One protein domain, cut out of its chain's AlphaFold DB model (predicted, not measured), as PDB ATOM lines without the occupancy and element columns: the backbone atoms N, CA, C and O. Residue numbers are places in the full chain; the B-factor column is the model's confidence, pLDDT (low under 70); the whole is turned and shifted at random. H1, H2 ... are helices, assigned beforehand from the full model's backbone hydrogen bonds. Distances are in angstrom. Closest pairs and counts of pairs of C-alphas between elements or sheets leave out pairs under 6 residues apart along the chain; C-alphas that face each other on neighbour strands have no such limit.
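What this domain is: This is residues 57 to 242 of the 1134 residues of an uncharacterized protein of Candidatus Marinimicrobia bacterium (UniProt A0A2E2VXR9). A cluster of crossed helices, H1 to H5, makes one end of the domain, and the long helix H10 runs back to it from the far end, its residues 225 to 236 side by side with H4. H6 packs on H3, and from there the backbone goes out through H7, H8 and H9 in a loose loop with few contacts, whose tip, residues 208 to 215, sticks out. The printed part has 186 residues with ten named helices, H1 to H10 in order, and no named strand; the class is all helix. The whole is compact, with a radius of gyration of the C-alphas of 17.5 A, and spans 54 by 36 by 30 A.

How they stand to each other: H10, residues 212 to 236, has a kink of 36 degrees near residue 219. Its residues 225 to 236 alone touch H4, residues 114 to 125, the same way at a shallow tilt of 33 degrees, only just short of steep; the closest C-alphas, of Ala 121 and Arg 233, are 3.9 A apart. H3, residues 96 to 112, is the hub, touching four helices. It touches H4 only at the corner, closest C-alphas Lys 110 and Met 117, 4.8 A. Its residues 96 to 103 touch residues 78 to 82 of H2, residues 75 to 89, at a steep tilt of 60 degrees, closest C-alphas Val 81 and Ala 99, 6.4 A. Its residues 108 to 112 touch residues 164 to 168 of H6, residues 157 to 169, closest C-alphas Met 112 and Ala 168, 4.7 A. It only just touches H5, residues 131 to 146, with 3 pairs of C-alphas within 8 A, closest Arg 107 and Tyr 144, 7.1 A. Residues 143 to 146 of H5 touch H1, residues 65 to 71, closest C-alphas Ala 68 and Val 143, 5.3 A. H7, residues 172 to 175, only just touches H4, with 3 such pairs, closest Thr 115 and Pro 172, 7.1 A. H8, residues 180 to 195, and H9, residues 199 to 203, touch no helix. Every O i to N i+4 pair is within hydrogen-bond range in H1 to H6, against 11 of 12 in H8, 20 of 21 in H10 and 0 of 1 in H9, where 2 of 2 O i to N i+3 pairs are; H7 is too short.

Where its parts are: H10 measures 34.1 A from first to last C-alpha, H3 24.2 A, H8 22.9 A, H5 22.5 A and H2 20.7 A. H1 begins at C-alpha 65 (-9.644, 33.481, 191.115), and H10 ends at C-alpha 236 (-32.281, 33.155, 200.477).

The domain as a whole: The farthest C-alphas, Ser 94 and Lys 209, are 57.3 A apart. The printed part has no cut and no long link. Mean pLDDT of the printed part is 70.7; 75 residues are under 70, among them 158 to 226.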
ATOM      1  N   LYS A  57     -16.915  43.749 203.534       64.88
ATOM      2  CA  LYS A  57     -15.653  44.384 203.075       64.88
ATOM      3  C   LYS A  57     -14.749  43.515 202.185       64.88
ATOM      4  O   LYS A  57     -14.345  44.000 201.134       64.88
ATOM      5  N   TYR A  58     -14.455  42.269 202.562       74.69
ATOM      6  CA  TYR A  58     -13.497  41.434 201.823       74.69
ATOM      7  C   TYR A  58     -14.091  40.682 200.608       74.69
ATOM      8  O   TYR A  58     -13.334  40.207 199.768       74.69
ATOM      9  N   ALA A  59     -15.424  40.569 200.492       70.25
ATOM     10  CA  ALA A  59     -16.122  39.779 199.461       70.25
ATOM     11  C   ALA A  59     -17.191  40.603 198.712       70.25
ATOM     12  O   ALA A  59     -18.312  40.145 198.458       70.25
ATOM     13  N   LYS A  60     -16.866  41.862 198.399       75.31
ATOM     14  CA  LYS A  60     -17.748  42.789 197.681       75.31
ATOM     15  C   LYS A  60     -17.334  42.919 196.213       75.31
ATOM     16  O   LYS A  60     -16.258  43.430 195.925       75.31
ATOM     17  N   GLY A  61     -18.243  42.557 195.309       77.12
ATOM     18  CA  GLY A  61     -18.021  42.579 193.859       77.12
ATOM     19  C   GLY A  61     -17.475  41.256 193.317       77.12
ATOM     20  O   GLY A  61     -17.334  40.286 194.060       77.12
ATOM     21  N   ASP A  62     -17.186  41.232 192.016       81.62
ATOM     22  CA  ASP A  62     -16.687  40.047 191.317       81.62
ATOM     23  C   ASP A  62     -15.262  39.706 191.784       81.62
ATOM     24  O   ASP A  62     -14.296  40.399 191.454       81.62
ATOM     25  N   LEU A  63     -15.123  38.634 192.566       88.12
ATOM     26  CA  LEU A  63     -13.825  38.140 193.023       88.12
ATOM     27  C   LEU A  63     -13.071  37.471 191.868       88.12
ATOM     28  O   LEU A  63     -13.589  36.573 191.205       88.12
ATOM     29  N   SER A  64     -11.811  37.860 191.653       90.88
ATOM     30  CA  SER A  64     -10.928  37.107 190.759       90.88
ATOM     31  C   SER A  64     -10.497  35.790 191.415       90.88
ATOM     32  O   SER A  64     -10.406  35.699 192.640       90.88
ATOM     33  N   LYS A  65     -10.145  34.778 190.610       90.31
ATOM     34  CA  LYS A  65      -9.644  33.481 191.115       90.31
ATOM     35  C   LYS A  65      -8.428  33.632 192.028       90.31
ATOM     36  O   LYS A  65      -8.301  32.928 193.027       90.31
ATOM     37  N   THR A  66      -7.543  34.577 191.713       89.19
ATOM     38  CA  THR A  66      -6.372  34.883 192.538       89.19
ATOM     39  C   THR A  66      -6.766  35.533 193.864       89.19
ATOM     40  O   THR A  66      -6.164  35.225 194.890       89.19
ATOM     41  N   ASP A  67      -7.783  36.394 193.875       90.38
ATOM     42  CA  ASP A  67      -8.242  37.046 195.104       90.38
ATOM     43  C   ASP A  67      -9.028  36.079 195.992       90.38
ATOM     44  O   ASP A  67      -8.775  36.031 197.192       90.38
ATOM     45  N   ALA A  68      -9.859  35.206 195.415       90.62
ATOM     46  CA  ALA A  68     -10.499  34.107 196.137       90.62
ATOM     47  C   ALA A  68      -9.466  33.179 196.810       90.62
ATOM     48  O   ALA A  68      -9.589  32.880 197.997       90.62
ATOM     49  N   LEU A  69      -8.390  32.802 196.103       90.19
ATOM     50  CA  LEU A  69      -7.279  32.028 196.680       90.19
ATOM     51  C   LEU A  69      -6.539  32.769 197.808       90.19
ATOM     52  O   LEU A  69      -6.114  32.135 198.774       90.19
ATOM     53  N   ARG A  70      -6.378  34.098 197.711       89.12
ATOM     54  CA  ARG A  70      -5.798  34.926 198.786       89.12
ATOM     55  C   ARG A  70      -6.729  35.014 199.998       89.12
ATOM     56  O   ARG A  70      -6.245  34.976 201.128       89.12
ATOM     57  N   LEU A  71      -8.045  35.091 199.787       92.69
ATOM     58  CA  LEU A  71      -9.039  35.170 200.863       92.69
ATOM     59  C   LEU A  71      -9.058  33.929 201.760       92.69
ATOM     60  O   LEU A  71      -9.316  34.073 202.948       92.69
ATOM     61  N   LEU A  72      -8.654  32.754 201.267       92.69
ATOM     62  CA  LEU A  72      -8.451  31.556 202.101       92.69
ATOM     63  C   LEU A  72      -7.405  31.747 203.222       92.69
ATOM     64  O   LEU A  72      -7.330  30.931 204.137       92.69
ATOM     65  N   GLN A  73      -6.575  32.795 203.145       91.19
ATOM     66  CA  GLN A  73      -5.606  33.178 204.178       91.19
ATOM     67  C   GLN A  73      -6.060  34.387 205.011       91.19
ATOM     68  O   GLN A  73      -5.371  34.762 205.960       91.19
ATOM     69  N   ASN A  74      -7.173  35.032 204.651       92.44
ATOM     70  CA  ASN A  74      -7.646  36.241 205.311       92.44
ATOM     71  C   ASN A  74      -8.272  35.882 206.678       92.44
ATOM     72  O   ASN A  74      -9.197  35.067 206.715       92.44
ATOM     73  N   PRO A  75      -7.823  36.489 207.798       93.31
ATOM     74  CA  PRO A  75      -8.382  36.217 209.120       93.31
ATOM     75  C   PRO A  75      -9.891  36.478 209.241       93.31
ATOM     76  O   PRO A  75     -10.561  35.735 209.948       93.31
ATOM     77  N   GLU A  76     -10.440  37.475 208.540       93.31
ATOM     78  CA  GLU A  76     -11.884  37.766 208.523       93.31
ATOM     79  C   GLU A  76     -12.670  36.646 207.825       93.31
ATOM     80  O   GLU A  76     -13.704  36.212 208.326       93.31
ATOM     81  N   PHE A  77     -12.148  36.116 206.712       95.44
ATOM     82  CA  PHE A  77     -12.755  34.976 206.019       95.44
ATOM     83  C   PHE A  77     -12.691  33.700 206.867       95.44
ATOM     84  O   PHE A  77     -13.684  32.988 206.982       95.44
ATOM     85  N   ILE A  78     -11.545  33.426 207.499       96.19
ATOM     86  CA  ILE A  78     -11.381  32.281 208.407       96.19
ATOM     87  C   ILE A  78     -12.334  32.404 209.608       96.19
ATOM     88  O   ILE A  78     -12.928  31.405 210.008       96.19
ATOM     89  N   GLN A  79     -12.536  33.612 210.145       96.12
ATOM     90  CA  GLN A  79     -13.506  33.846 211.214       96.12
ATOM     91  C   GLN A  79     -14.948  33.623 210.740       96.12
ATOM     92  O   GLN A  79     -15.722  32.997 211.455       96.12
ATOM     93  N   ASP A  80     -15.309  34.048 209.527       96.00
ATOM     94  CA  ASP A  80     -16.632  33.761 208.964       96.00
ATOM     95  C   ASP A  80     -16.863  32.264 208.719       96.00
ATOM     96  O   ASP A  80     -17.986  31.789 208.897       96.00
ATOM     97  N   VAL A  81     -15.819  31.504 208.366       96.88
ATOM     98  CA  VAL A  81     -15.873  30.034 208.320       96.88
ATOM     99  C   VAL A  81     -16.115  29.468 209.724       96.88
ATOM    100  O   VAL A  81     -17.060  28.700 209.904       96.88
ATOM    101  N   TYR A  82     -15.309  29.859 210.719       97.25
ATOM    102  CA  TYR A  82     -15.471  29.423 212.111       97.25
ATOM    103  C   TYR A  82     -16.888  29.696 212.629       97.25
ATOM    104  O   TYR A  82     -17.583  28.766 213.035       97.25
ATOM    105  N   ASP A  83     -17.334  30.950 212.557       96.62
ATOM    106  CA  ASP A  83     -18.629  31.381 213.067       96.62
ATOM    107  C   ASP A  83     -19.789  30.678 212.347       96.62
ATOM    108  O   ASP A  83     -20.756  30.270 212.983       96.62
ATOM    109  N   PHE A  84     -19.719  30.517 211.020       95.69
ATOM    110  CA  PHE A  84     -20.797  29.887 210.259       95.69
ATOM    111  C   PHE A  84     -20.981  28.411 210.624       95.69
ATOM    112  O   PHE A  84     -22.111  27.980 210.847       95.69
ATOM    113  N   PHE A  85     -19.899  27.635 210.715       95.94
ATOM    114  CA  PHE A  85     -19.984  26.222 211.101       95.94
ATOM    115  C   PHE A  85     -20.279  26.036 212.598       95.94
ATOM    116  O   PHE A  85     -20.982  25.090 212.964       95.94
ATOM    117  N   GLN A  86     -19.838  26.960 213.456       96.12
ATOM    118  CA  GLN A  86     -20.210  26.968 214.869       96.12
ATOM    119  C   GLN A  86     -21.706  27.269 215.058       96.12
ATOM    120  O   GLN A  86     -22.393  26.515 215.747       96.12
ATOM    121  N   ASP A  87     -22.233  28.312 214.412       93.56
ATOM    122  CA  ASP A  87     -23.637  28.719 214.545       93.56
ATOM    123  C   ASP A  87     -24.610  27.752 213.844       93.56
ATOM    124  O   ASP A  87     -25.781  27.669 214.227       93.56
ATOM    125  N   ARG A  88     -24.167  27.053 212.788       92.06
ATOM    126  CA  ARG A  88     -24.997  26.113 212.014       92.06
ATOM    127  C   ARG A  88     -24.985  24.696 212.589       92.06
ATOM    128  O   ARG A  88     -26.048  24.097 212.732       92.06
ATOM    129  N   ASP A  89     -23.797  24.179 212.908       91.88
ATOM    130  CA  ASP A  89     -23.574  22.759 213.213       91.88
ATOM    131  C   ASP A  89     -22.961  22.518 214.607       91.88
ATOM    132  O   ASP A  89     -22.824  21.369 215.027       91.88
ATOM    133  N   GLY A  90     -22.562  23.571 215.331       95.00
ATOM    134  CA  GLY A  90     -21.818  23.454 216.593       95.00
ATOM    135  C   GLY A  90     -20.358  23.017 216.420       95.00
ATOM    136  O   GLY A  90     -19.713  22.640 217.401       95.00
ATOM    137  N   ILE A  91     -19.831  23.043 215.192       94.81
ATOM    138  CA  ILE A  91     -18.457  22.630 214.884       94.81
ATOM    139  C   ILE A  91     -17.481  23.721 215.340       94.81
ATOM    140  O   ILE A  91     -17.706  24.910 215.133       94.81
ATOM    141  N   THR A  92     -16.373  23.306 215.953       95.94
ATOM    142  CA  THR A  92     -15.248  24.181 216.302       95.94
ATOM    143  C   THR A  92     -13.963  23.567 215.764       95.94
ATOM    144  O   THR A  92     -13.856  22.346 215.667       95.94
ATOM    145  N   PHE A  93     -13.001  24.412 215.402       95.06
ATOM    146  CA  PHE A  93     -11.788  24.001 214.700       95.06
ATOM    147  C   PHE A  93     -10.548  24.266 215.550       95.06
ATOM    148  O   PHE A  93     -10.441  25.290 216.226       95.06
ATOM    149  N   SER A  94      -9.580  23.357 215.479       94.06
ATOM    150  CA  SER A  94      -8.292  23.467 216.169       94.06
ATOM    151  C   SER A  94      -7.282  24.311 215.387       94.06
ATOM    152  O   SER A  94      -6.260  24.725 215.939       94.06
ATOM    153  N   SER A  95      -7.525  24.548 214.092       95.69
ATOM    154  CA  SER A  95      -6.644  25.330 213.222       95.69
ATOM    155  C   SER A  95      -7.389  25.973 212.041       95.69
ATOM    156  O   SER A  95      -8.411  25.440 211.603       95.69
ATOM    157  N   PRO A  96      -6.842  27.052 211.442       94.88
ATOM    158  CA  PRO A  96      -7.387  27.620 210.209       94.88
ATOM    159  C   PRO A  96      -7.428  26.625 209.046       94.88
ATOM    160  O   PRO A  96      -8.317  26.696 208.208       94.88
ATOM    161  N   GLN A  97      -6.470  25.696 208.979       92.75
ATOM    162  CA  GLN A  97      -6.395  24.696 207.911       92.75
ATOM    163  C   GLN A  97      -7.610  23.760 207.947       92.75
ATOM    164  O   GLN A  97      -8.253  23.567 206.922       92.75
ATOM    165  N   GLU A  98      -7.971  23.275 209.136       93.75
ATOM    166  CA  GLU A  98      -9.134  22.408 209.372       93.75
ATOM    167  C   GLU A  98     -10.452  23.090 208.961       93.75
ATOM    168  O   GLU A  98     -11.301  22.480 208.315       93.75
ATOM    169  N   ALA A  99     -10.593  24.389 209.246       95.69
ATOM    170  CA  ALA A  99     -11.740  25.182 208.807       95.69
ATOM    171  C   ALA A  99     -11.810  25.358 207.285       95.69
ATOM    172  O   ALA A  99     -12.881  25.219 206.698       95.69
ATOM    173  N   ILE A 100     -10.682  25.637 206.624       95.06
ATOM    174  CA  ILE A 100     -10.640  25.749 205.159       95.06
ATOM    175  C   ILE A 100     -10.939  24.394 204.496       95.06
ATOM    176  O   ILE A 100     -11.658  24.353 203.496       95.06
ATOM    177  N   GLU A 101     -10.446  23.288 205.056       89.62
ATOM    178  CA  GLU A 101     -10.762  21.931 204.597       89.62
ATOM    179  C   GLU A 101     -12.260  21.618 204.730       89.62
ATOM    180  O   GLU A 101     -12.866  21.158 203.759       89.62
ATOM    181  N   GLU A 102     -12.890  21.945 205.863       94.69
ATOM    182  CA  GLU A 102     -14.335  21.753 206.058       94.69
ATOM    183  C   GLU A 102     -15.176  22.678 205.163       94.69
ATOM    184  O   GLU A 102     -16.162  22.241 204.571       94.69
ATOM    185  N   PHE A 103     -14.743  23.923 204.948       95.88
ATOM    186  CA  PHE A 103     -15.348  24.832 203.971       95.88
ATOM    187  C   PHE A 103     -15.359  24.223 202.557       95.88
ATOM    188  O   PHE A 103     -16.421  24.126 201.938       95.88
ATOM    189  N   TYR A 104     -14.216  23.739 202.056       92.44
ATOM    190  CA  TYR A 104     -14.159  23.020 200.774       92.44
ATOM    191  C   TYR A 104     -14.989  21.726 200.788       92.44
ATOM    192  O   TYR A 104     -15.580  21.347 199.766       92.44
ATOM    193  N   SER A 105     -15.039  21.035 201.929       89.44
ATOM    194  CA  SER A 105     -15.815  19.812 202.107       89.44
ATOM    195  C   SER A 105     -17.312  20.075 201.913       89.44
ATOM    196  O   SER A 105     -17.895  19.529 200.970       89.44
ATOM    197  N   ASP A 106     -17.888  20.973 202.715       94.44
ATOM    198  CA  ASP A 106     -19.303  21.364 202.746       94.44
ATOM    199  C   ASP A 106     -19.758  22.014 201.437       94.44
ATOM    200  O   ASP A 106     -20.765  21.594 200.858       94.44
ATOM    201  N   ARG A 107     -19.005  23.000 200.923       94.19
ATOM    202  CA  ARG A 107     -19.342  23.675 199.659       94.19
ATOM    203  C   ARG A 107     -19.323  22.696 198.488       94.19
ATOM    204  O   ARG A 107     -20.287  22.631 197.726       94.19
ATOM    205  N   GLY A 108     -18.268  21.883 198.380       87.75
ATOM    206  CA  GLY A 108     -18.155  20.860 197.341       87.75
ATOM    207  C   GLY A 108     -19.192  19.747 197.480       87.75
ATOM    208  O   GLY A 108     -19.660  19.223 196.476       87.75
ATOM    209  N   TRP A 109     -19.585  19.397 198.711       89.12
ATOM    210  CA  TRP A 109     -20.661  18.435 198.951       89.12
ATOM    211  C   TRP A 109     -21.988  18.999 198.445       89.12
ATOM    212  O   TRP A 109     -22.633  18.373 197.614       89.12
ATOM    213  N   LYS A 110     -22.363  20.213 198.857       89.31
ATOM    214  CA  LYS A 110     -23.624  20.846 198.443       89.31
ATOM    215  C   LYS A 110     -23.691  21.105 196.942       89.31
ATOM    216  O   LYS A 110     -24.705  20.778 196.338       89.31
ATOM    217  N   ALA A 111     -22.613  21.592 196.327       82.69
ATOM    218  CA  ALA A 111     -22.533  21.803 194.880       82.69
ATOM    219  C   ALA A 111     -22.761  20.520 194.053       82.69
ATOM    220  O   ALA A 111     -23.218  20.603 192.915       82.69
ATOM    221  N   MET A 112     -22.456  19.345 194.619       80.38
ATOM    222  CA  MET A 112     -22.564  18.045 193.946       80.38
ATOM    223  C   MET A 112     -23.737  17.179 194.438       80.38
ATOM    224  O   MET A 112     -23.961  16.112 193.879       80.38
ATOM    225  N   ASN A 113     -24.473  17.605 195.469       83.88
ATOM    226  CA  ASN A 113     -25.508  16.812 196.134       83.88
ATOM    227  C   ASN A 113     -26.817  17.615 196.226       83.88
ATOM    228  O   ASN A 113     -26.968  18.487 197.085       83.88
ATOM    229  N   PHE A 114     -27.781  17.295 195.362       79.94
ATOM    230  CA  PHE A 114     -29.068  17.976 195.213       79.94
ATOM    231  C   PHE A 114     -29.843  18.012 196.524       79.94
ATOM    232  O   PHE A 114     -30.404  19.045 196.897       79.94
ATOM    233  N   THR A 115     -29.838  16.895 197.254       74.50
ATOM    234  CA  THR A 115     -30.488  16.781 198.564       74.50
ATOM    235  C   THR A 115     -29.925  17.810 199.552       74.50
ATOM    236  O   THR A 115     -30.664  18.403 200.340       74.50
ATOM    237  N   SER A 116     -28.617  18.066 199.497       80.69
ATOM    238  CA  SER A 116     -27.916  18.986 200.399       80.69
ATOM    239  C   SER A 116     -27.990  20.442 199.932       80.69
ATOM    240  O   SER A 116     -28.183  21.323 200.768       80.69
ATOM    241  N   MET A 117     -27.951  20.697 198.618       83.88
ATOM    242  CA  MET A 117     -28.268  22.009 198.035       83.88
ATOM    243  C   MET A 117     -29.702  22.429 198.383       83.88
ATOM    244  O   MET A 117     -29.931  23.548 198.829       83.88
ATOM    245  N   THR A 118     -30.669  21.513 198.271       78.31
ATOM    246  CA  THR A 118     -32.080  21.767 198.607       78.31
ATOM    247  C   THR A 118     -32.268  22.042 200.100       78.31
ATOM    248  O   THR A 118     -33.025  22.939 200.467       78.31
ATOM    249  N   LYS A 119     -31.551  21.326 200.980       83.06
ATOM    250  CA  LYS A 119     -31.535  21.621 202.424       83.06
ATOM    251  C   LYS A 119     -30.947  22.996 202.731       83.06
ATOM    252  O   LYS A 119     -31.476  23.679 203.602       83.06
ATOM    253  N   GLU A 120     -29.896  23.414 202.028       87.62
ATOM    254  CA  GLU A 120     -29.330  24.754 202.192       87.62
ATOM    255  C   GLU A 120     -30.273  25.840 201.664       87.62
ATOM    256  O   GLU A 120     -30.567  26.783 202.391       87.62
ATOM    257  N   ALA A 121     -30.836  25.664 200.467       82.50
ATOM    258  CA  ALA A 121     -31.857  26.552 199.921       82.50
ATOM    259  C   ALA A 121     -33.064  26.684 200.864       82.50
ATOM    260  O   ALA A 121     -33.572  27.784 201.073       82.50
ATOM    261  N   TRP A 122     -33.505  25.588 201.493       77.12
ATOM    262  CA  TRP A 122     -34.539  25.629 202.526       77.12
ATOM    263  C   TRP A 122     -34.078  26.394 203.769       77.12
ATOM    264  O   TRP A 122     -34.786  27.293 204.212       77.12
ATOM    265  N   TYR A 123     -32.901  26.071 204.319       82.25
ATOM    266  CA  TYR A 123     -32.319  26.732 205.494       82.25
ATOM    267  C   TYR A 123     -32.257  28.258 205.326       82.25
ATOM    268  O   TYR A 123     -32.617  28.979 206.255       82.25
ATOM    269  N   THR A 124     -31.900  28.743 204.134       84.44
ATOM    270  CA  THR A 124     -31.742  30.173 203.834       84.44
ATOM    271  C   THR A 124     -33.052  30.884 203.475       84.44
ATOM    272  O   THR A 124     -33.212  32.057 203.811       84.44
ATOM    273  N   THR A 125     -34.010  30.210 202.826       72.94
ATOM    274  CA  THR A 125     -35.272  30.844 202.374       72.94
ATOM    275  C   THR A 125     -36.448  30.693 203.340       72.94
ATOM    276  O   THR A 125     -37.238  31.626 203.477       72.94
ATOM    277  N   VAL A 126     -36.590  29.536 203.995       69.44
ATOM    278  CA  VAL A 126     -37.756  29.170 204.833       69.44
ATOM    279  C   VAL A 126     -37.346  28.742 206.251       69.44
ATOM    280  O   VAL A 126     -38.158  28.771 207.179       69.44
ATOM    281  N   GLY A 127     -36.094  28.325 206.429       69.44
ATOM    282  CA  GLY A 127     -35.512  27.938 207.705       69.44
ATOM    283  C   GLY A 127     -35.227  29.118 208.631       69.44
ATOM    284  O   GLY A 127     -35.409  30.285 208.293       69.44
ATOM    285  N   SER A 128     -34.758  28.793 209.833       77.25
ATOM    286  CA  SER A 128     -34.447  29.750 210.897       77.25
ATOM    287  C   SER A 128     -33.042  30.357 210.790       77.25
ATOM    288  O   SER A 128     -32.470  30.711 211.819       77.25
ATOM    289  N   ALA A 129     -32.460  30.436 209.587       87.06
ATOM    290  CA  ALA A 129     -31.178  31.105 209.396       87.06
ATOM    291  C   ALA A 129     -31.317  32.594 209.748       87.06
ATOM    292  O   ALA A 129     -32.191  33.277 209.206       87.06
ATOM    293  N   THR A 130     -30.471  33.095 210.647       92.00
ATOM    294  CA  THR A 130     -30.422  34.525 210.979       92.00
ATOM    295  C   THR A 130     -29.851  35.331 209.813       92.00
ATOM    296  O   THR A 130     -29.154  34.789 208.953       92.00
ATOM    297  N   ASP A 131     -30.107  36.639 209.782       91.00
ATOM    298  CA  ASP A 131     -29.556  37.509 208.736       91.00
ATOM    299  C   ASP A 131     -28.014  37.512 208.748       91.00
ATOM    300  O   ASP A 131     -27.393  37.514 207.686       91.00
ATOM    301  N   ASP A 132     -27.389  37.376 209.924       90.12
ATOM    302  CA  ASP A 132     -25.936  37.201 210.056       90.12
ATOM    303  C   ASP A 132     -25.454  35.865 209.467       90.12
ATOM    304  O   ASP A 132     -24.477  35.840 208.719       90.12
ATOM    305  N   GLN A 133     -26.152  34.750 209.732       92.50
ATOM    306  CA  GLN A 133     -25.834  33.445 209.131       92.50
ATOM    307  C   GLN A 133     -25.970  33.479 207.602       92.50
ATOM    308  O   GLN A 133     -25.122  32.930 206.896       92.50
ATOM    309  N   LYS A 134     -26.999  34.158 207.081       93.69
ATOM    310  CA  LYS A 134     -27.204  34.370 205.639       93.69
ATOM    311  C   LYS A 134     -26.096  35.224 205.031       93.69
ATOM    312  O   LYS A 134     -25.542  34.838 204.006       93.69
ATOM    313  N   ALA A 135     -25.724  36.328 205.678       92.50
ATOM    314  CA  ALA A 135     -24.655  37.209 205.218       92.50
ATOM    315  C   ALA A 135     -23.282  36.513 205.231       92.50
ATOM    316  O   ALA A 135     -22.522  36.651 204.273       92.50
ATOM    317  N   ARG A 136     -22.972  35.719 206.269       94.06
ATOM    318  CA  ARG A 136     -21.775  34.858 206.293       94.06
ATOM    319  C   ARG A 136     -21.796  33.869 205.131       94.06
ATOM    320  O   ARG A 136     -20.841  33.815 204.364       94.06
ATOM    321  N   LEU A 137     -22.901  33.145 204.948       95.06
ATOM    322  CA  LEU A 137     -23.047  32.172 203.866       95.06
ATOM    323  C   LEU A 137     -22.938  32.808 202.471       95.06
ATOM    324  O   LEU A 137     -22.303  32.219 201.605       95.06
ATOM    325  N   SER A 138     -23.468  34.016 202.266       94.31
ATOM    326  CA  SER A 138     -23.255  34.835 201.060       94.31
ATOM    327  C   SER A 138     -21.761  35.045 200.783       94.31
ATOM    328  O   SER A 138     -21.271  34.671 199.715       94.31
ATOM    329  N   ARG A 139     -20.993  35.534 201.769       94.56
ATOM    330  CA  ARG A 139     -19.541  35.744 201.621       94.56
ATOM    331  C   ARG A 139     -18.785  34.438 201.367       94.56
ATOM    332  O   ARG A 139     -17.926  34.397 200.487       94.56
ATOM    333  N   LEU A 140     -19.119  33.371 202.093       95.31
ATOM    334  CA  LEU A 140     -18.540  32.037 201.903       95.31
ATOM    335  C   LEU A 140     -18.832  31.481 200.501       95.31
ATOM    336  O   LEU A 140     -17.937  30.937 199.854       95.31
ATOM    337  N   GLN A 141     -20.059  31.650 200.008       94.69
ATOM    338  CA  GLN A 141     -20.472  31.173 198.695       94.69
ATOM    339  C   GLN A 141     -19.806  31.968 197.564       94.69
ATOM    340  O   GLN A 141     -19.279  31.348 196.646       94.69
ATOM    341  N   ARG A 142     -19.705  33.303 197.673       93.62
ATOM    342  CA  ARG A 142     -18.941  34.136 196.722       93.62
ATOM    343  C   ARG A 142     -17.484  33.721 196.606       93.62
ATOM    344  O   ARG A 142     -16.965  33.641 195.497       93.62
ATOM    345  N   VAL A 143     -16.819  33.474 197.737       94.88
ATOM    346  CA  VAL A 143     -15.434  32.988 197.712       94.88
ATOM    347  C   VAL A 143     -15.386  31.628 197.027       94.88
ATOM    348  O   VAL A 143     -14.561  31.455 196.140       94.88
ATOM    349  N   TYR A 144     -16.294  30.705 197.356       94.19
ATOM    350  CA  TYR A 144     -16.329  29.384 196.728       94.19
ATOM    351  C   TYR A 144     -16.534  29.431 195.206       94.19
ATOM    352  O   TYR A 144     -15.773  28.804 194.474       94.19
ATOM    353  N   ASP A 145     -17.511  30.202 194.728       91.62
ATOM    354  CA  ASP A 145     -17.844  30.305 193.300       91.62
ATOM    355  C   ASP A 145     -16.758  31.024 192.480       91.62
ATOM    356  O   ASP A 145     -16.684  30.858 191.259       91.62
ATOM    357  N   ALA A 146     -15.893  31.794 193.146       93.94
ATOM    358  CA  ALA A 146     -14.731  32.441 192.551       93.94
ATOM    359  C   ALA A 146     -13.443  31.600 192.618       93.94
ATOM    360  O   ALA A 146     -12.447  31.989 192.006       93.94
ATOM    361  N   LEU A 147     -13.410  30.466 193.327       92.50
ATOM    362  CA  LEU A 147     -12.218  29.610 193.370       92.50
ATOM    363  C   LEU A 147     -11.989  28.897 192.024       92.50
ATOM    364  O   LEU A 147     -12.943  28.577 191.312       92.50
ATOM    365  N   PRO A 148     -10.725  28.629 191.647       86.31
ATOM    366  CA  PRO A 148     -10.423  27.858 190.445       86.31
ATOM    367  C   PRO A 148     -11.009  26.443 190.526       86.31
ATOM    368  O   PRO A 148     -10.903  25.763 191.552       86.31
ATOM    369  N   ASN A 149     -11.575  25.977 189.412       81.38
ATOM    370  CA  ASN A 149     -12.049  24.601 189.283       81.38
ATOM    371  C   ASN A 149     -10.884  23.618 189.462       81.38
ATOM    372  O   ASN A 149      -9.727  23.949 189.218       81.38
ATOM    373  N   PHE A 150     -11.178  22.370 189.834       76.81
ATOM    374  CA  PHE A 150     -10.148  21.359 190.122       76.81
ATOM    375  C   PHE A 150      -9.153  21.112 188.969       76.81
ATOM    376  O   PHE A 150      -8.028  20.697 189.235       76.81
ATOM    377  N   TYR A 151      -9.551  21.360 187.715       69.94
ATOM    378  CA  TYR A 151      -8.723  21.198 186.513       69.94
ATOM    379  C   TYR A 151      -7.931  22.458 186.121       69.94
ATOM    380  O   TYR A 151      -7.176  22.424 185.153       69.94
ATOM    381  N   GLU A 152      -8.117  23.575 186.824       77.31
ATOM    382  CA  GLU A 152      -7.475  24.857 186.523       77.31
ATOM    383  C   GLU A 152      -6.249  25.093 187.414       77.31
ATOM    384  O   GLU A 152      -6.177  24.609 188.547       77.31
ATOM    385  N   ASP A 153      -5.300  25.900 186.936       70.81
ATOM    386  CA  ASP A 153      -4.127  26.289 187.718       70.81
ATOM    387  C   ASP A 153      -4.531  27.029 189.000       70.81
ATOM    388  O   ASP A 153      -5.072  28.136 188.984       70.81
ATOM    389  N   GLY A 154      -4.248  26.400 190.141       70.62
ATOM    390  CA  GLY A 154      -4.679  26.861 191.461       70.62
ATOM    391  C   GLY A 154      -5.739  25.974 192.119       70.62
ATOM    392  O   GLY A 154      -5.852  26.017 193.342       70.62
ATOM    393  N   GLY A 155      -6.444  25.145 191.346       76.19
ATOM    394  CA  GLY A 155      -7.493  24.241 191.813       76.19
ATOM    395  C   GLY A 155      -7.008  23.040 192.634       76.19
ATOM    396  O   GLY A 155      -5.822  22.866 192.931       76.19
ATOM    397  N   THR A 156      -7.967  22.185 192.998       72.44
ATOM    398  CA  THR A 156      -7.795  20.991 193.851       72.44
ATOM    399  C   THR A 156      -7.264  19.738 193.130       72.44
ATOM    400  O   THR A 156      -7.036  18.710 193.771       72.44
ATOM    401  N   GLY A 157      -7.021  19.800 191.816       75.25
ATOM    402  CA  GLY A 157      -6.393  18.731 191.031       75.25
ATOM    403  C   GLY A 157      -7.227  17.451 190.892       75.25
ATOM    404  O   GLY A 157      -8.417  17.402 191.207       75.25
ATOM    405  N   ALA A 158      -6.581  16.368 190.450       52.78
ATOM    406  CA  ALA A 158      -7.224  15.062 190.261       52.78
ATOM    407  C   ALA A 158      -7.822  14.474 191.560       52.78
ATOM    408  O   ALA A 158      -8.843  13.789 191.516       52.78
ATOM    409  N   ALA A 159      -7.243  14.791 192.725       57.03
ATOM    410  CA  ALA A 159      -7.819  14.437 194.023       57.03
ATOM    411  C   ALA A 159      -9.163  15.155 194.268       57.03
ATOM    412  O   ALA A 159     -10.120  14.541 194.738       57.03
ATOM    413  N   GLY A 160      -9.260  16.432 193.877       61.88
ATOM    414  CA  GLY A 160     -10.506  17.199 193.889       61.88
ATOM    415  C   GLY A 160     -11.571  16.647 192.940       61.88
ATOM    416  O   GLY A 160     -12.739  16.582 193.318       61.88
ATOM    417  N   LEU A 161     -11.179  16.180 191.746       62.97
ATOM    418  CA  LEU A 161     -12.085  15.474 190.830       62.97
ATOM    419  C   LEU A 161     -12.661  14.212 191.485       62.97
ATOM    420  O   LEU A 161     -13.879  14.066 191.546       62.97
ATOM    421  N   GLY A 162     -11.804  13.333 192.017       51.16
ATOM    422  CA  GLY A 162     -12.239  12.095 192.675       51.16
ATOM    423  C   GLY A 162     -13.177  12.353 193.858       51.16
ATOM    424  O   GLY A 162     -14.224  11.715 193.971       51.16
ATOM    425  N   ALA A 163     -12.860  13.351 194.690       63.69
ATOM    426  CA  ALA A 163     -13.724  13.773 195.789       63.69
ATOM    427  C   ALA A 163     -15.086  14.299 195.297       63.69
ATOM    428  O   ALA A 163     -16.117  13.940 195.861       63.69
ATOM    429  N   ASN A 164     -15.120  15.115 194.240       60.66
ATOM    430  CA  ASN A 164     -16.364  15.668 193.697       60.66
ATOM    431  C   ASN A 164     -17.237  14.604 193.010       60.66
ATOM    432  O   ASN A 164     -18.454  14.617 193.189       60.66
ATOM    433  N   VAL A 165     -16.634  13.649 192.294       58.31
ATOM    434  CA  VAL A 165     -17.350  12.498 191.717       58.31
ATOM    435  C   VAL A 165     -17.965  11.643 192.827       58.31
ATOM    436  O   VAL A 165     -19.150  11.326 192.754       58.31
ATOM    437  N   TRP A 166     -17.219  11.341 193.895       59.75
ATOM    438  CA  TRP A 166     -17.758  10.613 195.049       59.75
ATOM    439  C   TRP A 166     -18.934  11.347 195.711       59.75
ATOM    440  O   TRP A 166     -19.966  10.737 195.984       59.75
ATOM    441  N   LYS A 167     -18.820  12.667 195.911       68.31
ATOM    442  CA  LYS A 167     -19.890  13.512 196.476       68.31
ATOM    443  C   LYS A 167     -21.165  13.505 195.625       68.31
ATOM    444  O   LYS A 167     -22.260  13.488 196.187       68.31
ATOM    445  N   ALA A 168     -21.024  13.473 194.298       56.81
ATOM    446  CA  ALA A 168     -22.149  13.360 193.373       56.81
ATOM    447  C   ALA A 168     -22.781  11.960 193.373       56.81
ATOM    448  O   ALA A 168     -24.006  11.840 193.368       56.81
ATOM    449  N   VAL A 169     -21.964  10.903 193.420       57.47
ATOM    450  CA  VAL A 169     -22.435   9.512 193.545       57.47
ATOM    451  C   VAL A 169     -23.179   9.301 194.865       57.47
ATOM    452  O   VAL A 169     -24.191   8.613 194.875       57.47
ATOM    453  N   ALA A 170     -22.740   9.931 195.956       62.38
ATOM    454  CA  ALA A 170     -23.344   9.817 197.284       62.38
ATOM    455  C   ALA A 170     -24.641  10.638 197.492       62.38
ATOM    456  O   ALA A 170     -25.157  10.701 198.610       62.38
ATOM    457  N   ASP A 171     -25.187  11.280 196.455       54.62
ATOM    458  CA  ASP A 171     -26.515  11.904 196.514       54.62
ATOM    459  C   ASP A 171     -27.615  10.836 196.437       54.62
ATOM    460  O   ASP A 171     -27.639  10.079 195.465       54.62
ATOM    461  N   PRO A 172     -28.564  10.770 197.394       46.31
ATOM    462  CA  PRO A 172     -29.705   9.858 197.321       46.31
ATOM    463  C   PRO A 172     -30.458   9.920 195.985       46.31
ATOM    464  O   PRO A 172     -30.806   8.882 195.427       46.31
ATOM    465  N   VAL A 173     -30.628  11.116 195.405       53.84
ATOM    466  CA  VAL A 173     -31.273  11.277 194.085       53.84
ATOM    467  C   VAL A 173     -30.431  10.671 192.954       53.84
ATOM    468  O   VAL A 173     -30.967  10.259 191.922       53.84
ATOM    469  N   ASN A 174     -29.115  10.549 193.145       47.12
ATOM    470  CA  ASN A 174     -28.251   9.848 192.209       47.12
ATOM    471  C   ASN A 174     -28.216   8.335 192.428       47.12
ATOM    472  O   ASN A 174     -28.271   7.631 191.420       47.12
ATOM    473  N   LEU A 175     -28.213   7.867 193.682       42.44
ATOM    474  CA  LEU A 175     -28.217   6.448 194.073       42.44
ATOM    475  C   LEU A 175     -29.496   5.707 193.653       42.44
ATOM    476  O   LEU A 175     -29.422   4.580 193.172       42.44
ATOM    477  N   ILE A 176     -30.663   6.349 193.755       42.47
ATOM    478  CA  ILE A 176     -31.965   5.734 193.423       42.47
ATOM    479  C   ILE A 176     -32.130   5.500 191.901       42.47
ATOM    480  O   ILE A 176     -32.975   4.720 191.464       42.47
ATOM    481  N   GLY A 177     -31.284   6.129 191.073       38.81
ATOM    482  CA  GLY A 177     -31.272   5.985 189.612       38.81
ATOM    483  C   GLY A 177     -30.146   5.110 189.039       38.81
ATOM    484  O   GLY A 177     -29.829   5.267 187.858       38.81
ATOM    485  N   VAL A 178     -29.484   4.263 189.837       40.03
ATOM    486  CA  VAL A 178     -28.294   3.511 189.393       40.03
ATOM    487  C   VAL A 178     -28.646   2.162 188.755       40.03
ATOM    488  O   VAL A 178     -28.713   1.133 189.418       40.03
ATOM    489  N   GLY A 179     -28.749   2.165 187.426       37.66
ATOM    490  CA  GLY A 179     -28.183   1.092 186.598       37.66
ATOM    491  C   GLY A 179     -26.772   1.486 186.133       37.66
ATOM    492  O   GLY A 179     -26.432   2.671 186.153       37.66
ATOM    493  N   VAL A 180     -25.942   0.534 185.688       32.62
ATOM    494  CA  VAL A 180     -24.511   0.774 185.366       32.62
ATOM    495  C   VAL A 180     -24.305   1.903 184.337       32.62
ATOM    496  O   VAL A 180     -23.455   2.772 184.541       32.62
ATOM    497  N   GLY A 181     -25.147   1.983 183.300       34.75
ATOM    498  CA  GLY A 181     -25.112   3.084 182.323       34.75
ATOM    499  C   GLY A 181     -25.378   4.473 182.929       34.75
ATOM    500  O   GLY A 181     -24.856   5.474 182.444       34.75
ATOM    501  N   GLY A 182     -26.123   4.542 184.038       40.78
ATOM    502  CA  GLY A 182     -26.426   5.782 184.752       40.78
ATOM    503  C   GLY A 182     -25.210   6.411 185.437       40.78
ATOM    504  O   GLY A 182     -25.130   7.635 185.500       40.78
ATOM    505  N   MET A 183     -24.234   5.619 185.898       36.09
ATOM    506  CA  MET A 183     -23.008   6.165 186.503       36.09
ATOM    507  C   MET A 183     -22.074   6.770 185.452       36.09
ATOM    508  O   MET A 183     -21.584   7.882 185.644       36.09
ATOM    509  N   ALA A 184     -21.892   6.096 184.312       37.16
ATOM    510  CA  ALA A 184     -21.103   6.622 183.197       37.16
ATOM    511  C   ALA A 184     -21.752   7.878 182.585       37.16
ATOM    512  O   ALA A 184     -21.083   8.899 182.415       37.16
ATOM    513  N   ALA A 185     -23.068   7.849 182.343       40.44
ATOM    514  CA  ALA A 185     -23.810   8.998 181.828       40.44
ATOM    515  C   ALA A 185     -23.787  10.197 182.793       40.44
ATOM    516  O   ALA A 185     -23.642  11.333 182.345       40.44
ATOM    517  N   LYS A 186     -23.872   9.975 184.114       50.72
ATOM    518  CA  LYS A 186     -23.771  11.054 185.112       50.72
ATOM    519  C   LYS A 186     -22.347  11.582 185.268       50.72
ATOM    520  O   LYS A 186     -22.184  12.793 185.352       50.72
ATOM    521  N   GLY A 187     -21.323  10.727 185.221       41.47
ATOM    522  CA  GLY A 187     -19.925  11.166 185.143       41.47
ATOM    523  C   GLY A 187     -19.673  12.050 183.916       41.47
ATOM    524  O   GLY A 187     -19.114  13.139 184.043       41.47
ATOM    525  N   GLY A 188     -20.190  11.639 182.753       44.16
ATOM    526  CA  GLY A 188     -20.167  12.426 181.518       44.16
ATOM    527  C   GLY A 188     -20.962  13.735 181.605       44.16
ATOM    528  O   GLY A 188     -20.473  14.767 181.161       44.16
ATOM    529  N   ALA A 189     -22.146  13.737 182.224       44.91
ATOM    530  CA  ALA A 189     -22.959  14.942 182.410       44.91
ATOM    531  C   ALA A 189     -22.329  15.942 183.397       44.91
ATOM    532  O   ALA A 189     -22.387  17.149 183.172       44.91
ATOM    533  N   ILE A 190     -21.677  15.459 184.459       49.62
ATOM    534  CA  ILE A 190     -20.914  16.285 185.405       49.62
ATOM    535  C   ILE A 190     -19.693  16.891 184.701       49.62
ATOM    536  O   ILE A 190     -19.479  18.102 184.796       49.62
ATOM    537  N   ALA A 191     -18.955  16.090 183.924       42.38
ATOM    538  CA  ALA A 191     -17.865  16.580 183.085       42.38
ATOM    539  C   ALA A 191     -18.359  17.599 182.037       42.38
ATOM    540  O   ALA A 191     -17.707  18.616 181.826       42.38
ATOM    541  N   ALA A 192     -19.540  17.404 181.440       43.78
ATOM    542  CA  ALA A 192     -20.139  18.339 180.485       43.78
ATOM    543  C   ALA A 192     -20.610  19.657 181.138       43.78
ATOM    544  O   ALA A 192     -20.327  20.728 180.594       43.78
ATOM    545  N   LYS A 193     -21.246  19.614 182.327       50.72
ATOM    546  CA  LYS A 193     -21.589  20.813 183.134       50.72
ATOM    547  C   LYS A 193     -20.331  21.634 183.440       50.72
ATOM    548  O   LYS A 193     -20.382  22.863 183.435       50.72
ATOM    549  N   GLN A 194     -19.204  20.959 183.674       52.66
ATOM    550  CA  GLN A 194     -17.904  21.573 183.963       52.66
ATOM    551  C   GLN A 194     -17.166  22.053 182.699       52.66
ATOM    552  O   GLN A 194     -16.485  23.072 182.753       52.66
ATOM    553  N   ALA A 195     -17.341  21.388 181.554       41.06
ATOM    554  CA  ALA A 195     -16.681  21.731 180.293       41.06
ATOM    555  C   ALA A 195     -17.373  22.852 179.491       41.06
ATOM    556  O   ALA A 195     -16.721  23.493 178.668       41.06
ATOM    557  N   GLY A 196     -18.668  23.135 179.700       37.19
ATOM    558  CA  GLY A 196     -19.307  24.229 178.962       37.19
ATOM    559  C   GLY A 196     -20.729  24.623 179.363       37.19
ATOM    560  O   GLY A 196     -21.698  24.040 178.880       37.19
ATOM    561  N   LYS A 197     -20.862  25.765 180.058       40.53
ATOM    562  CA  LYS A 197     -22.151  26.453 180.322       40.53
ATOM    563  C   LYS A 197     -22.970  26.789 179.057       40.53
ATOM    564  O   LYS A 197     -24.165  27.039 179.155       40.53
ATOM    565  N   ASN A 198     -22.353  26.780 177.871       37.03
ATOM    566  CA  ASN A 198     -23.004  27.094 176.591       37.03
ATOM    567  C   ASN A 198     -23.405  25.860 175.755       37.03
ATOM    568  O   ASN A 198     -24.161  26.011 174.797       37.03
ATOM    569  N   LEU A 199     -22.922  24.656 176.088       30.67
ATOM    570  CA  LEU A 199     -23.126  23.457 175.258       30.67
ATOM    571  C   LEU A 199     -24.567  22.915 175.382       30.67
ATOM    572  O   LEU A 199     -25.207  22.562 174.392       30.67
ATOM    573  N   LEU A 200     -25.112  22.947 176.602       30.72
ATOM    574  CA  LEU A 200     -26.461  22.478 176.946       30.72
ATOM    575  C   LEU A 200     -27.594  23.304 176.315       30.72
ATOM    576  O   LEU A 200     -28.617  22.755 175.902       30.72
ATOM    577  N   VAL A 201     -27.395  24.616 176.151       34.72
ATOM    578  CA  VAL A 201     -28.388  25.525 175.542       34.72
ATOM    579  C   VAL A 201     -28.614  25.219 174.050       34.72
ATOM    580  O   VAL A 201     -29.680  25.525 173.510       34.72
ATOM    581  N   GLY A 202     -27.638  24.591 173.381       33.00
ATOM    582  CA  GLY A 202     -27.766  24.117 172.000       33.00
ATOM    583  C   GLY A 202     -28.678  22.893 171.877       33.00
ATOM    584  O   GLY A 202     -29.630  22.912 171.098       33.00
ATOM    585  N   ALA A 203     -28.441  21.860 172.692       30.41
ATOM    586  CA  ALA A 203     -29.156  20.582 172.618       30.41
ATOM    587  C   ALA A 203     -30.670  20.700 172.899       30.41
ATOM    588  O   ALA A 203     -31.483  20.002 172.292       30.41
ATOM    589  N   ILE A 204     -31.069  21.621 173.781       33.75
ATOM    590  CA  ILE A 204     -32.473  21.808 174.187       33.75
ATOM    591  C   ILE A 204     -33.328  22.449 173.071       33.75
ATOM    592  O   ILE A 204     -34.551  22.293 173.064       33.75
ATOM    593  N   LYS A 205     -32.726  23.151 172.099       36.62
ATOM    594  CA  LYS A 205     -33.475  23.931 171.094       36.62
ATOM    595  C   LYS A 205     -34.124  23.123 169.966       36.62
ATOM    596  O   LYS A 205     -35.056  23.642 169.356       36.62
ATOM    597  N   GLU A 206     -33.684  21.891 169.695       36.84
ATOM    598  CA  GLU A 206     -34.179  21.097 168.549       36.84
ATOM    599  C   GLU A 206     -34.906  19.785 168.936       36.84
ATOM    600  O   GLU A 206     -35.549  19.150 168.097       36.84
ATOM    601  N   GLY A 207     -34.884  19.388 170.216       29.67
ATOM    602  CA  GLY A 207     -35.401  18.101 170.715       29.67
ATOM    603  C   GLY A 207     -36.931  17.990 170.842       29.67
ATOM    604  O   GLY A 207     -37.470  17.940 171.945       29.67
ATOM    605  N   GLY A 208     -37.657  17.916 169.720       32.84
ATOM    606  CA  GLY A 208     -39.118  18.071 169.689       32.84
ATOM    607  C   GLY A 208     -39.991  16.877 169.261       32.84
ATOM    608  O   GLY A 208     -40.844  17.099 168.401       32.84
ATOM    609  N   LYS A 209     -39.865  15.658 169.840       34.28
ATOM    610  CA  LYS A 209     -40.975  14.653 169.941       34.28
ATOM    611  C   LYS A 209     -40.643  13.359 170.723       34.28
ATOM    612  O   LYS A 209     -39.840  12.548 170.281       34.28
ATOM    613  N   LYS A 210     -41.395  13.134 171.813       34.25
ATOM    614  CA  LYS A 210     -41.833  11.875 172.483       34.25
ATOM    615  C   LYS A 210     -40.899  10.670 172.753       34.25
ATOM    616  O   LYS A 210     -41.311   9.852 173.563       34.25
ATOM    617  N   GLY A 211     -39.701  10.556 172.183       27.70
ATOM    618  CA  GLY A 211     -38.674   9.603 172.644       27.70
ATOM    619  C   GLY A 211     -37.713  10.275 173.625       27.70
ATOM    620  O   GLY A 211     -37.689   9.958 174.809       27.70
ATOM    621  N   ALA A 212     -37.044  11.327 173.147       30.23
ATOM    622  CA  ALA A 212     -36.066  12.112 173.905       30.23
ATOM    623  C   ALA A 212     -36.611  12.779 175.185       30.23
ATOM    624  O   ALA A 212     -35.828  13.241 176.004       30.23
ATOM    625  N   ILE A 213     -37.936  12.846 175.380       30.22
ATOM    626  CA  ILE A 213     -38.527  13.497 176.559       30.22
ATOM    627  C   ILE A 213     -38.155  12.757 177.846       30.22
ATOM    628  O   ILE A 213     -37.920  13.431 178.835       30.22
ATOM    629  N   THR A 214     -38.074  11.422 177.856       27.84
ATOM    630  CA  THR A 214     -37.818  10.660 179.094       27.84
ATOM    631  C   THR A 214     -36.360  10.777 179.547       27.84
ATOM    632  O   THR A 214     -36.104  11.074 180.709       27.84
ATOM    633  N   GLU A 215     -35.402  10.639 178.629       34.69
ATOM    634  CA  GLU A 215     -33.970  10.791 178.937       34.69
ATOM    635  C   GLU A 215     -33.601  12.258 179.211       34.69
ATOM    636  O   GLU A 215     -32.881  12.545 180.170       34.69
ATOM    637  N   ALA A 216     -34.184  13.214 178.474       33.41
ATOM    638  CA  ALA A 216     -34.038  14.636 178.784       33.41
ATOM    639  C   ALA A 216     -34.767  15.055 180.078       33.41
ATOM    640  O   ALA A 216     -34.396  16.070 180.661       33.41
ATOM    641  N   LEU A 217     -35.755  14.293 180.572       30.33
ATOM    642  CA  LEU A 217     -36.330  14.511 181.908       30.33
ATOM    643  C   LEU A 217     -35.366  14.071 183.011       30.33
ATOM    644  O   LEU A 217     -35.289  14.727 184.043       30.33
ATOM    645  N   LEU A 218     -34.642  12.971 182.803       31.62
ATOM    646  CA  LEU A 218     -33.723  12.425 183.801       31.62
ATOM    647  C   LEU A 218     -32.425  13.239 183.883       31.62
ATOM    648  O   LEU A 218     -31.969  13.525 184.983       31.62
ATOM    649  N   GLY A 219     -31.871  13.685 182.750       35.22
ATOM    650  CA  GLY A 219     -30.756  14.640 182.741       35.22
ATOM    651  C   GLY A 219     -31.208  16.067 183.071       35.22
ATOM    652  O   GLY A 219     -30.819  16.644 184.085       35.22
ATOM    653  N   GLY A 220     -32.083  16.627 182.234       38.06
ATOM    654  CA  GLY A 220     -32.501  18.030 182.305       38.06
ATOM    655  C   GLY A 220     -33.458  18.365 183.450       38.06
ATOM    656  O   GLY A 220     -33.517  19.517 183.862       38.06
ATOM    657  N   GLY A 221     -34.190  17.393 184.008       40.72
ATOM    658  CA  GLY A 221     -35.003  17.598 185.213       40.72
ATOM    659  C   GLY A 221     -34.164  17.641 186.489       40.72
ATOM    660  O   GLY A 221     -34.431  18.469 187.358       40.72
ATOM    661  N   ILE A 222     -33.107  16.822 186.573       45.88
ATOM    662  CA  ILE A 222     -32.109  16.926 187.646       45.88
ATOM    663  C   ILE A 222     -31.364  18.258 187.516       45.88
ATOM    664  O   ILE A 222     -31.302  19.010 188.485       45.88
ATOM    665  N   GLU A 223     -30.874  18.612 186.325       53.19
ATOM    666  CA  GLU A 223     -30.167  19.880 186.105       53.19
ATOM    667  C   GLU A 223     -31.046  21.113 186.377       53.19
ATOM    668  O   GLU A 223     -30.617  22.027 187.079       53.19
ATOM    669  N   ALA A 224     -32.301  21.128 185.910       57.06
ATOM    670  CA  ALA A 224     -33.255  22.184 186.245       57.06
ATOM    671  C   ALA A 224     -33.536  22.247 187.756       57.06
ATOM    672  O   ALA A 224     -33.688  23.340 188.298       57.06
ATOM    673  N   GLY A 225     -33.550  21.096 188.437       59.00
ATOM    674  CA  GLY A 225     -33.595  21.006 189.893       59.00
ATOM    675  C   GLY A 225     -32.399  21.696 190.551       59.00
ATOM    676  O   GLY A 225     -32.605  22.598 191.361       59.00
ATOM    677  N   TYR A 226     -31.165  21.327 190.187       68.19
ATOM    678  CA  TYR A 226     -29.942  21.960 190.703       68.19
ATOM    679  C   TYR A 226     -29.928  23.470 190.432       68.19
ATOM    680  O   TYR A 226     -29.798  24.243 191.373       68.19
ATOM    681  N   ASN A 227     -30.145  23.902 189.186       71.38
ATOM    682  CA  ASN A 227     -30.107  25.319 188.799       71.38
ATOM    683  C   ASN A 227     -31.194  26.155 189.503       71.38
ATOM    684  O   ASN A 227     -31.017  27.354 189.729       71.38
ATOM    685  N   ALA A 228     -32.334  25.550 189.846       68.56
ATOM    686  CA  ALA A 228     -33.364  26.207 190.641       68.56
ATOM    687  C   ALA A 228     -33.021  26.206 192.140       68.56
ATOM    688  O   ALA A 228     -33.208  27.232 192.785       68.56
ATOM    689  N   ALA A 229     -32.487  25.113 192.696       72.88
ATOM    690  CA  ALA A 229     -32.048  25.047 194.092       72.88
ATOM    691  C   ALA A 229     -30.881  26.013 194.380       72.88
ATOM    692  O   ALA A 229     -30.919  26.714 195.389       72.88
ATOM    693  N   GLU A 230     -29.915  26.118 193.461       82.75
ATOM    694  CA  GLU A 230     -28.855  27.138 193.449       82.75
ATOM    695  C   GLU A 230     -29.479  28.549 193.496       82.75
ATOM    696  O   GLU A 230     -29.218  29.306 194.427       82.75
ATOM    697  N   GLN A 231     -30.417  28.875 192.595       77.81
ATOM    698  CA  GLN A 231     -31.097  30.181 192.611       77.81
ATOM    699  C   GLN A 231     -31.936  30.441 193.873       77.81
ATOM    700  O   GLN A 231     -31.985  31.577 194.338       77.81
ATOM    701  N   PHE A 232     -32.592  29.430 194.452       77.50
ATOM    702  CA  PHE A 232     -33.323  29.592 195.714       77.50
ATOM    703  C   PHE A 232     -32.380  29.860 196.883       77.50
ATOM    704  O   PHE A 232     -32.666  30.746 197.688       77.50
ATOM    705  N   ARG A 233     -31.249  29.149 196.966       90.06
ATOM    706  CA  ARG A 233     -30.190  29.452 197.932       90.06
ATOM    707  C   ARG A 233     -29.731  30.897 197.769       90.06
ATOM    708  O   ARG A 233     -29.761  31.620 198.759       90.06
ATOM    709  N   ASP A 234     -29.368  31.302 196.551       87.00
ATOM    710  CA  ASP A 234     -28.828  32.631 196.238       87.00
ATOM    711  C   ASP A 234     -29.809  33.755 196.610       87.00
ATOM    712  O   ASP A 234     -29.401  34.764 197.184       87.00
ATOM    713  N   ILE A 235     -31.110  33.554 196.374       82.19
ATOM    714  CA  ILE A 235     -32.169  34.458 196.850       82.19
ATOM    715  C   ILE A 235     -32.247  34.459 198.384       82.19
ATOM    716  O   ILE A 235     -32.311  35.516 199.008       82.19
ATOM    717  N   GLY A 236     -32.201  33.286 199.020       80.12
ATOM    718  CA  GLY A 236     -32.281  33.155 200.477       80.12
ATOM    719  C   GLY A 236     -31.113  33.781 201.247       80.12
ATOM    720  O   GLY A 236     -31.292  34.132 202.412       80.12
ATOM    721  N   ILE A 237     -29.943  33.930 200.615       90.94
ATOM    722  CA  ILE A 237     -28.744  34.566 201.195       90.94
ATOM    723  C   ILE A 237     -28.500  36.000 200.697       90.94
ATOM    724  O   ILE A 237     -27.541  36.628 201.135       90.94
ATOM    725  N   GLY A 238     -29.351  36.530 199.812       86.44
ATOM    726  CA  GLY A 238     -29.218  37.891 199.280       86.44
ATOM    727  C   GLY A 238     -28.117  38.074 198.225       86.44
ATOM    728  O   GLY A 238     -27.673  39.197 198.002       86.44
ATOM    729  N   GLU A 239     -27.678  36.998 197.565       83.56
ATOM    730  CA  GLU A 239     -26.821  37.078 196.369       83.56
ATOM    731  C   GLU A 239     -27.606  37.446 195.102       83.56
ATOM    732  O   GLU A 239     -27.032  37.943 194.133       83.56
ATOM    733  N   ARG A 240     -28.921  37.197 195.087       79.38
ATOM    734  CA  ARG A 240     -29.781  37.422 193.923       79.38
ATOM    735  C   ARG A 240     -31.154  37.936 194.358       79.38
ATOM    736  O   ARG A 240     -31.829  37.276 195.134       79.38
ATOM    737  N   ASP A 241     -31.599  39.068 193.814       73.69
ATOM    738  CA  ASP A 241     -32.899  39.656 194.188       73.69
ATOM    739  C   ASP A 241     -34.105  38.889 193.604       73.69
ATOM    740  O   ASP A 241     -35.169  38.824 194.219       73.69
ATOM    741  N   GLU A 242     -33.959  38.302 192.409       65.81
ATOM    742  CA  GLU A 242     -35.058  37.677 191.657       65.81
ATOM    743  C   GLU A 242     -34.640  36.391 190.921       65.81
ATOM    744  O   GLU A 242     -33.497  36.216 190.502       65.81
TER     745      GLU A 242